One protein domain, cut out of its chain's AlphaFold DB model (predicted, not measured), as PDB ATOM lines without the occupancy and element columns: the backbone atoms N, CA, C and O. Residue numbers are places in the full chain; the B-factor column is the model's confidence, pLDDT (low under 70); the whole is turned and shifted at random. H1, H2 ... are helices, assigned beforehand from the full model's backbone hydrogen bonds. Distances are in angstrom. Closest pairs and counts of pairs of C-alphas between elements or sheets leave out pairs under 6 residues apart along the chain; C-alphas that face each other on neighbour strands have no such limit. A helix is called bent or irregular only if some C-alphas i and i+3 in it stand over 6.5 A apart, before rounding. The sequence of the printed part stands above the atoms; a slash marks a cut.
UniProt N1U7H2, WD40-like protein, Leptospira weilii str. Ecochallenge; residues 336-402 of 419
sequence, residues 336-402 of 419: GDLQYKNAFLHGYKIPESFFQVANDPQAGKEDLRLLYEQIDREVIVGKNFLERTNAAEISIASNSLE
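AT A GLANCE: This is residues 336 to 402 of the 419 residues of the protein "WD40-like protein" of Leptospira weilii str. Ecochallenge (UniProt N1U7H2). The two longest helices, H4 and H5, make a corner: H4 runs along the length of the domain, and its last residue comes near residues 388 to 392 of H5, which stands about perpendicular to it. H3 folds together with the first part of H4 as a helical hairpin, and the short helix H1 packs on a later part of H4, while H2 lies near the corner between H4 and H5. At the end away from H5, residues 361 to 366 stick out, of which 365 and 366 belong to H4. The printed part has 67 residues, with five named helices in the order H1, H2, H3, H4, H5 and no named strand; the class is all helix. It is compact, with a radius of gyration of the C-alphas of 12.0 A, and spans 35 by 25 by 21 A.

IN THESE COORDINATES: H4, the longest helix, has 15 residues, 365 to 379, and measures 20.8 A from first to last C-alpha. It runs from C-alpha 365 at (226.132, 191.391, 324.017) to C-alpha 379 at (208.562, 197.354, 333.409). H5, residues 385 to 398, has 14 residues and measures 19.9 A, and its last C-alpha, 398, is at (204.637, 184.589, 337.854). H3, residues 352 to 359, measures 10.5 A. H1 has five residues, 336 to 340, and begins with C-alpha 336 at (208.114, 188.534, 322.698). H2 has four residues, 343 to 346. No helix is bent or irregular.

HOW THE PARTS SIT: H4 is the hub and touches three other helices, H1, H3 and H5. H3 and H4 form a helical hairpin. They run opposite ways at a steep tilt of 38 degrees, only just beyond shallow. Their closest C-alphas are those of Ala 358 and Leu 368, 6.6 A apart, and H4 touches H3 with residues 367 to 371 alone. H4 touches H1 with residues 374 to 378 alone; the closest C-alphas, of Asp 337 and Gln 374, are 6.6 A apart. H4 and H5 only just touch, with 3 pairs of C-alphas within 8 A. The closest pair is Val 379 and Arg 388, whose C-alphas are 6.5 A apart; H4 takes part with residue 379 alone, H5 with residues 388 to 392 alone. Their lines stand at 70.3 degrees, only just about perpendicular. H1 and H3 only just touch, with 3 pairs of C-alphas within 8 A, the closest being those of Gly 336 and Ser 353 at 5.1 A. H2 is close to H4 but not clearly touching it, with the closest C-alphas, of Ala 343 and Glu 378, 6.1 A apart. H2 is also close to H5 but not clearly touching it, with the closest C-alphas, of Phe 344 and Ala 391, 7.6 A apart. H5 is apart from H1 and from H3, and H2 is apart from H3. In H1, H3, H4 and H5 every O i to N i+4 pair is within hydrogen-bond range; H2 is too short for such a pair, but its one O i to N i+3 pair is within range.

THE WHOLE: The two C-alphas farthest apart are those of Gln 362 and Leu 386, at 35.5 A. The first and last printed C-alphas, of Gly 336 and Glu 402, are 21.9 A apart. The printed part has no cut, and the four links between the helices are tight. The mean pLDDT of the printed part is 83.6; residues 400 to 402 are under 70, the model's low confidence.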
ATOM      1  N   GLY A 336     208.107 188.305 321.257       92.25
ATOM      2  CA  GLY A 336     208.114 188.534 322.698       92.25
ATOM      3  C   GLY A 336     207.690 189.942 323.087       92.25
ATOM      4  O   GLY A 336     206.889 190.087 324.001       92.25
ATOM      5  N   ASP A 337     208.113 190.972 322.354       92.38
ATOM      6  CA  ASP A 337     207.661 192.352 322.570       92.38
ATOM      7  C   ASP A 337     206.137 192.461 322.450       92.38
ATOM      8  O   ASP A 337     205.479 193.022 323.322       92.38
ATOM      9  N   LEU A 338     205.548 191.833 321.430       92.19
ATOM     10  CA  LEU A 338     204.096 191.805 321.248       92.19
ATOM     11  C   LEU A 338     203.364 191.025 322.347       92.19
ATOM     12  O   LEU A 338     202.290 191.450 322.773       92.19
ATOM     13  N   GLN A 339     203.928 189.905 322.802       90.81
ATOM     14  CA  GLN A 339     203.375 189.083 323.884       90.81
ATOM     15  C   GLN A 339     203.522 189.752 325.257       90.81
ATOM     16  O   GLN A 339     202.682 189.551 326.132       90.81
ATOM     17  N   TYR A 340     204.579 190.543 325.447       90.38
ATOM     18  CA  TYR A 340     204.906 191.196 326.711       90.38
ATOM     19  C   TYR A 340     204.341 192.611 326.834       90.38
ATOM     20  O   TYR A 340     204.300 193.171 327.931       90.38
ATOM     21  N   LYS A 341     203.870 193.192 325.729       86.94
ATOM     22  CA  LYS A 341     203.271 194.524 325.701       86.94
ATOM     23  C   LYS A 341     202.158 194.660 326.738       86.94
ATOM     24  O   LYS A 341     201.262 193.817 326.832       86.94
ATOM     25  N   ASN A 342     202.176 195.762 327.486       81.75
ATOM     26  CA  ASN A 342     201.338 195.961 328.666       81.75
ATOM     27  C   ASN A 342     201.533 194.837 329.694       81.75
ATOM     28  O   ASN A 342     200.559 194.227 330.143       81.75
ATOM     29  N   ALA A 343     202.782 194.571 330.082       83.12
ATOM     30  CA  ALA A 343     203.160 193.453 330.953       83.12
ATOM     31  C   ALA A 343     202.299 193.329 332.225       83.12
ATOM     32  O   ALA A 343     201.986 192.222 332.655       83.12
ATOM     33  N   PHE A 344     201.833 194.452 332.787       81.38
ATOM     34  CA  PHE A 344     200.900 194.474 333.920       81.38
ATOM     35  C   PHE A 344     199.621 193.653 333.675       81.38
ATOM     36  O   PHE A 344     199.215 192.883 334.544       81.38
ATOM     37  N   LEU A 345     199.009 193.769 332.490       82.94
ATOM     38  CA  LEU A 345     197.791 193.028 332.130       82.94
ATOM     39  C   LEU A 345     198.039 191.519 332.011       82.94
ATOM     40  O   LEU A 345     197.110 190.728 332.148       82.94
ATOM     41  N   HIS A 346     199.293 191.130 331.798       82.00
ATOM     42  CA  HIS A 346     199.740 189.747 331.668       82.00
ATOM     43  C   HIS A 346     200.460 189.247 332.931       82.00
ATOM     44  O   HIS A 346     201.213 188.274 332.880       82.00
ATOM     45  N   GLY A 347     200.263 189.918 334.074       82.25
ATOM     46  CA  GLY A 347     200.858 189.518 335.354       82.25
ATOM     47  C   GLY A 347     202.389 189.525 335.350       82.25
ATOM     48  O   GLY A 347     203.008 188.723 336.045       82.25
ATOM     49  N   TYR A 348     203.002 190.384 334.530       83.19
ATOM     50  CA  TYR A 348     204.452 190.487 334.332       83.19
ATOM     51  C   TYR A 348     205.137 189.159 333.964       83.19
ATOM     52  O   TYR A 348     206.331 188.969 334.222       83.19
ATOM     53  N   LYS A 349     204.384 188.232 333.359       85.38
ATOM     54  CA  LYS A 349     204.911 186.961 332.870       85.38
ATOM     55  C   LYS A 349     205.745 187.210 331.617       85.38
ATOM     56  O   LYS A 349     205.236 187.731 330.626       85.38
ATOM     57  N   ILE A 350     207.021 186.848 331.677       85.44
ATOM     58  CA  ILE A 350     207.951 186.969 330.559       85.44
ATOM     59  C   ILE A 350     207.560 185.900 329.518       85.44
ATOM     60  O   ILE A 350     207.268 184.762 329.899       85.44
ATOM     61  N   PRO A 351     207.490 186.220 328.216       89.25
ATOM     62  CA  PRO A 351     207.112 185.244 327.200       89.25
ATOM     63  C   PRO A 351     208.277 184.326 326.835       89.25
ATOM     64  O   PRO A 351     209.415 184.782 326.782       89.25
ATOM     65  N   GLU A 352     207.985 183.068 326.489       88.38
ATOM     66  CA  GLU A 352     208.979 182.049 326.094       88.38
ATOM     67  C   GLU A 352     209.941 182.537 324.998       88.38
ATOM     68  O   GLU A 352     211.130 182.246 325.025       88.38
ATOM     69  N   SER A 353     209.463 183.357 324.065       89.62
ATOM     70  CA  SER A 353     210.277 183.963 323.009       89.62
ATOM     71  C   SER A 353     211.449 184.804 323.546       89.62
ATOM     72  O   SER A 353     212.538 184.766 322.977       89.62
ATOM     73  N   PHE A 354     211.293 185.489 324.682       90.38
ATOM     74  CA  PHE A 354     212.404 186.163 325.365       90.38
ATOM     75  C   PHE A 354     213.377 185.170 326.013       90.38
ATOM     76  O   PHE A 354     214.588 185.393 325.966       90.38
ATOM     77  N   PHE A 355     212.877 184.050 326.555       87.69
ATOM     78  CA  PHE A 355     213.721 182.975 327.091       87.69
ATOM     79  C   PHE A 355     214.595 182.359 325.992       87.69
ATOM     80  O   PHE A 355     215.774 182.097 326.229       87.69
ATOM     81  N   GLN A 356     214.057 182.184 324.782       89.50
ATOM     82  CA  GLN A 356     214.803 181.659 323.635       89.50
ATOM     83  C   GLN A 356     215.977 182.568 323.241       89.50
ATOM     84  O   GLN A 356     217.065 182.072 322.971       89.50
ATOM     85  N   VAL A 357     215.804 183.895 323.283       88.56
ATOM     86  CA  VAL A 357     216.903 184.844 323.011       88.56
ATOM     87  C   VAL A 357     217.942 184.827 324.131       88.56
ATOM     88  O   VAL A 357     219.136 184.804 323.851       88.56
ATOM     89  N   ALA A 358     217.503 184.838 325.393       86.44
ATOM     90  CA  ALA A 358     218.402 184.883 326.544       86.44
ATOM     91  C   ALA A 358     219.269 183.619 326.685       86.44
ATOM     92  O   ALA A 358     220.413 183.710 327.126       86.44
ATOM     93  N   ASN A 359     218.729 182.454 326.309       87.06
ATOM     94  CA  ASN A 359     219.417 181.167 326.423       87.06
ATOM     95  C   ASN A 359     220.155 180.733 325.156       87.06
ATOM     96  O   ASN A 359     220.831 179.705 325.195       87.06
ATOM     97  N   ASP A 360     220.037 181.467 324.045       85.69
ATOM     98  CA  ASP A 360     220.778 181.144 322.828       85.69
ATOM     99  C   ASP A 360     222.289 181.324 323.085       85.69
ATOM    100  O   ASP A 360     222.742 182.447 323.327       85.69
ATOM    101  N   PRO A 361     223.108 180.257 322.997       85.94
ATOM    102  CA  PRO A 361     224.551 180.349 323.219       85.94
ATOM    103  C   PRO A 361     225.279 181.274 322.233       85.94
ATOM    104  O   PRO A 361     226.412 181.675 322.491       85.94
ATOM    105  N   GLN A 362     224.660 181.573 321.089       86.62
ATOM    106  CA  GLN A 362     225.181 182.472 320.061       86.62
ATOM    107  C   GLN A 362     224.692 183.920 320.234       86.62
ATOM    108  O   GLN A 362     225.071 184.779 319.435       86.62
ATOM    109  N   ALA A 363     223.860 184.214 321.240       85.12
ATOM    110  CA  ALA A 363     223.419 185.575 321.519       85.12
ATOM    111  C   ALA A 363     224.609 186.457 321.924       85.12
ATOM    112  O   ALA A 363     225.333 186.185 322.887       85.12
ATOM    113  N   GLY A 364     224.810 187.544 321.179       84.88
ATOM    114  CA  GLY A 364     225.846 188.520 321.484       84.88
ATOM    115  C   GLY A 364     225.440 189.480 322.604       84.88
ATOM    116  O   GLY A 364     224.276 189.586 322.988       84.88
ATOM    117  N   LYS A 365     226.400 190.289 323.070       86.25
ATOM    118  CA  LYS A 365     226.132 191.391 324.017       86.25
ATOM    119  C   LYS A 365     225.020 192.321 323.522       86.25
ATOM    120  O   LYS A 365     224.215 192.797 324.315       86.25
ATOM    121  N   GLU A 366     224.997 192.577 322.219       85.19
ATOM    122  CA  GLU A 366     224.004 193.443 321.596       85.19
ATOM    123  C   GLU A 366     222.607 192.817 321.591       85.19
ATOM    124  O   GLU A 366     221.626 193.503 321.870       85.19
ATOM    125  N   ASP A 367     222.516 191.502 321.372       84.62
ATOM    126  CA  ASP A 367     221.235 190.804 321.396       84.62
ATOM    127  C   ASP A 367     220.574 190.871 322.771       84.62
ATOM    128  O   ASP A 367     219.374 191.140 322.880       84.62
ATOM    129  N   LEU A 368     221.385 190.667 323.810       87.69
ATOM    130  CA  LEU A 368     220.961 190.770 325.199       87.69
ATOM    131  C   LEU A 368     220.616 192.216 325.569       87.69
ATOM    132  O   LEU A 368     219.601 192.443 326.219       87.69
ATOM    133  N   ARG A 369     221.405 193.204 325.120       89.81
ATOM    134  CA  ARG A 369     221.107 194.632 325.333       89.81
ATOM    135  C   ARG A 369     219.720 194.989 324.796       89.81
ATOM    136  O   ARG A 369     218.920 195.555 325.533       89.81
ATOM    137  N   LEU A 370     219.430 194.628 323.545       88.94
ATOM    138  CA  LEU A 370     218.140 194.906 322.905       88.94
ATOM    139  C   LEU A 370     216.977 194.212 323.623       88.94
ATOM    140  O   LEU A 370     215.933 194.828 323.825       88.94
ATOM    141  N   LEU A 371     217.165 192.955 324.035       89.44
ATOM    142  CA  LEU A 371     216.175 192.215 324.817       89.44
ATOM    143  C   LEU A 371     215.857 192.929 326.141       89.44
ATOM    144  O   LEU A 371     214.690 193.159 326.461       89.44
ATOM    145  N   TYR A 372     216.887 193.309 326.903       87.94
ATOM    146  CA  TYR A 372     216.699 194.000 328.180       87.94
ATOM    147  C   TYR A 372     216.029 195.362 328.005       87.94
ATOM    148  O   TYR A 372     215.127 195.692 328.766       87.94
ATOM    149  N   GLU A 373     216.375 196.115 326.961       87.88
ATOM    150  CA  GLU A 373     215.714 197.389 326.659       87.88
ATOM    151  C   GLU A 373     214.215 197.240 326.361       87.88
ATOM    152  O   GLU A 373     213.434 198.140 326.680       87.88
ATOM    153  N   GLN A 374     213.786 196.127 325.759       89.50
ATOM    154  CA  GLN A 374     212.363 195.837 325.551       89.50
ATOM    155  C   GLN A 374     211.655 195.529 326.875       89.50
ATOM    156  O   GLN A 374     210.587 196.081 327.144       89.50
ATOM    157  N   ILE A 375     212.267 194.713 327.737       87.06
ATOM    158  CA  ILE A 375     211.719 194.399 329.064       87.06
ATOM    159  C   ILE A 375     211.618 195.671 329.919       87.06
ATOM    160  O   ILE A 375     210.562 195.958 330.490       87.06
ATOM    161  N   ASP A 376     212.686 196.467 329.964       86.69
ATOM    162  CA  ASP A 376     212.763 197.703 330.744       86.69
ATOM    163  C   ASP A 376     211.725 198.731 330.291       86.69
ATOM    164  O   ASP A 376     211.151 199.452 331.109       86.69
ATOM    165  N   ARG A 377     211.422 198.787 328.993       88.62
ATOM    166  CA  ARG A 377     210.376 199.666 328.463       88.62
ATOM    167  C   ARG A 377     209.010 199.384 329.082       88.62
ATOM    168  O   ARG A 377     208.311 200.320 329.454       88.62
ATOM    169  N   GLU A 378     208.652 198.114 329.232       86.50
ATOM    170  CA  GLU A 378     207.343 197.701 329.753       86.50
ATOM    171  C   GLU A 378     207.295 197.673 331.294       86.50
ATOM    172  O   GLU A 378     206.224 197.787 331.907       86.50
ATOM    173  N   VAL A 379     208.453 197.538 331.950       83.56
ATOM    174  CA  VAL A 379     208.562 197.354 333.409       83.56
ATOM    175  C   VAL A 379     209.032 198.610 334.146       83.56
ATOM    176  O   VAL A 379     208.587 198.834 335.267       83.56
ATOM    177  N   ILE A 380     209.880 199.443 333.542       83.12
ATOM    178  CA  ILE A 380     210.588 200.546 334.212       83.12
ATOM    179  C   ILE A 380     210.124 201.915 333.714       83.12
ATOM    180  O   ILE A 380     209.853 202.806 334.528       83.12
ATOM    181  N   VAL A 381     210.079 202.114 332.396       80.00
ATOM    182  CA  VAL A 381     209.900 203.447 331.799       80.00
ATOM    183  C   VAL A 381     208.579 204.076 332.258       80.00
ATOM    184  O   VAL A 381     207.509 203.493 332.130       80.00
ATOM    185  N   GLY A 382     208.665 205.284 332.828       78.69
ATOM    186  CA  GLY A 382     207.503 206.046 333.305       78.69
ATOM    187  C   GLY A 382     206.911 205.601 334.649       78.69
ATOM    188  O   GLY A 382     205.966 206.239 335.107       78.69
ATOM    189  N   LYS A 383     207.460 204.567 335.304       83.12
ATOM    190  CA  LYS A 383     206.971 204.053 336.599       83.12
ATOM    191  C   LYS A 383     207.795 204.558 337.782       83.12
ATOM    192  O   LYS A 383     208.997 204.805 337.636       83.12
ATOM    193  N   ASN A 384     207.182 204.685 338.956       88.00
ATOM    194  CA  ASN A 384     207.851 205.058 340.205       88.00
ATOM    195  C   ASN A 384     208.566 203.860 340.869       88.00
ATOM    196  O   ASN A 384     208.426 202.719 340.434       88.00
ATOM    197  N   PHE A 385     209.355 204.113 341.917       84.31
ATOM    198  CA  PHE A 385     210.143 203.070 342.590       84.31
ATOM    199  C   PHE A 385     209.286 201.901 343.099       84.31
ATOM    200  O   PHE A 385     209.619 200.751 342.833       84.31
ATOM    201  N   LEU A 386     208.163 202.193 343.761       84.19
ATOM    202  CA  LEU A 386     207.277 201.175 344.327       84.19
ATOM    203  C   LEU A 386     206.613 200.323 343.235       84.19
ATOM    204  O   LEU A 386     206.483 199.110 343.365       84.19
ATOM    205  N   GLU A 387     206.212 200.949 342.129       82.38
ATOM    206  CA  GLU A 387     205.655 200.244 340.970       82.38
ATOM    207  C   GLU A 387     206.676 199.293 340.338       82.38
ATOM    208  O   GLU A 387     206.317 198.185 339.940       82.38
ATOM    209  N   ARG A 388     207.950 199.702 340.278       83.50
ATOM    210  CA  ARG A 388     209.043 198.879 339.742       83.50
ATOM    211  C   ARG A 388     209.359 197.692 340.646       83.50
ATOM    212  O   ARG A 388     209.471 196.578 340.143       83.50
ATOM    213  N   THR A 389     209.475 197.909 341.958       81.56
ATOM    214  CA  THR A 389     209.747 196.821 342.912       81.56
ATOM    215  C   THR A 389     208.618 195.799 342.907       81.56
ATOM    216  O   THR A 389     208.880 194.605 342.797       81.56
ATOM    217  N   ASN A 390     207.364 196.259 342.894       82.56
ATOM    218  CA  ASN A 390     206.207 195.371 342.824       82.56
ATOM    219  C   ASN A 390     206.164 194.589 341.502       82.56
ATOM    220  O   ASN A 390     205.880 193.395 341.502       82.56
ATOM    221  N   ALA A 391     206.459 195.236 340.368       82.19
ATOM    222  CA  ALA A 391     206.512 194.557 339.076       82.19
ATOM    223  C   ALA A 391     207.593 193.463 339.042       82.19
ATOM    224  O   ALA A 391     207.335 192.370 338.541       82.19
ATOM    225  N   ALA A 392     208.773 193.735 339.610       78.69
ATOM    226  CA  ALA A 392     209.856 192.761 339.708       78.69
ATOM    227  C   ALA A 392     209.475 191.563 340.595       78.69
ATOM    228  O   ALA A 392     209.658 190.419 340.183       78.69
ATOM    229  N   GLU A 393     208.890 191.803 341.772       80.19
ATOM    230  CA  GLU A 393     208.426 190.738 342.674       80.19
ATOM    231  C   GLU A 393     207.347 189.858 342.027       80.19
ATOM    232  O   GLU A 393     207.436 188.628 342.076       80.19
ATOM    233  N   ILE A 394     206.363 190.475 341.361       80.75
ATOM    234  CA  ILE A 394     205.310 189.747 340.639       80.75
ATOM    235  C   ILE A 394     205.907 188.942 339.487       80.75
ATOM    236  O   ILE A 394     205.522 187.792 339.305       80.75
ATOM    237  N   SER A 395     206.847 189.513 338.730       76.75
ATOM    238  CA  SER A 395     207.497 188.823 337.612       76.75
ATOM    239  C   SER A 395     208.267 187.584 338.078       76.75
ATOM    240  O   SER A 395     208.163 186.525 337.463       76.75
ATOM    241  N   ILE A 396     208.992 187.665 339.197       72.69
ATOM    242  CA  ILE A 396     209.700 186.509 339.772       72.69
ATOM    243  C   ILE A 396     208.710 185.395 340.133       72.69
ATOM    244  O   ILE A 396     208.920 184.234 339.773       72.69
ATOM    245  N   ALA A 397     207.609 185.753 340.798       75.44
ATOM    246  CA  ALA A 397     206.580 184.800 341.193       75.44
ATOM    247  C   ALA A 397     205.840 184.196 339.983       75.44
ATOM    248  O   ALA A 397     205.642 182.983 339.921       75.44
ATOM    249  N   SER A 398     205.449 185.016 339.003       75.88
ATOM    250  CA  SER A 398     204.637 184.589 337.854       75.88
ATOM    251  C   SER A 398     205.410 183.736 336.853       75.88
ATOM    252  O   SER A 398     204.839 182.828 336.248       75.88
ATOM    253  N   ASN A 399     206.715 183.971 336.720       74.31
ATOM    254  CA  ASN A 399     207.596 183.149 335.898       74.31
ATOM    255  C   ASN A 399     208.048 181.860 336.600       74.31
ATOM    256  O   ASN A 399     208.795 181.089 336.008       74.31
ATOM    257  N   SER A 400     207.586 181.597 337.833       67.25
ATOM    258  CA  SER A 400     207.991 180.425 338.627       67.25
ATOM    259  C   SER A 400     209.516 180.291 338.732       67.25
ATOM    260  O   SER A 400     210.058 179.186 338.713       67.25
ATOM    261  N   LEU A 401     210.213 181.429 338.842       57.44
ATOM    262  CA  LEU A 401     211.655 181.487 339.066       57.44
ATOM    263  C   LEU A 401     211.939 181.142 340.538       57.44
ATOM    264  O   LEU A 401     212.402 181.968 341.322       57.44
ATOM    265  N   GLU A 402     211.601 179.922 340.954       42.97
ATOM    266  CA  GLU A 402     212.079 179.375 342.220       42.97
ATOM    267  C   GLU A 402     213.598 179.192 342.139       42.97
ATOM    268  O   GLU A 402     214.144 178.912 341.073       42.97
TER     269      GLU A 402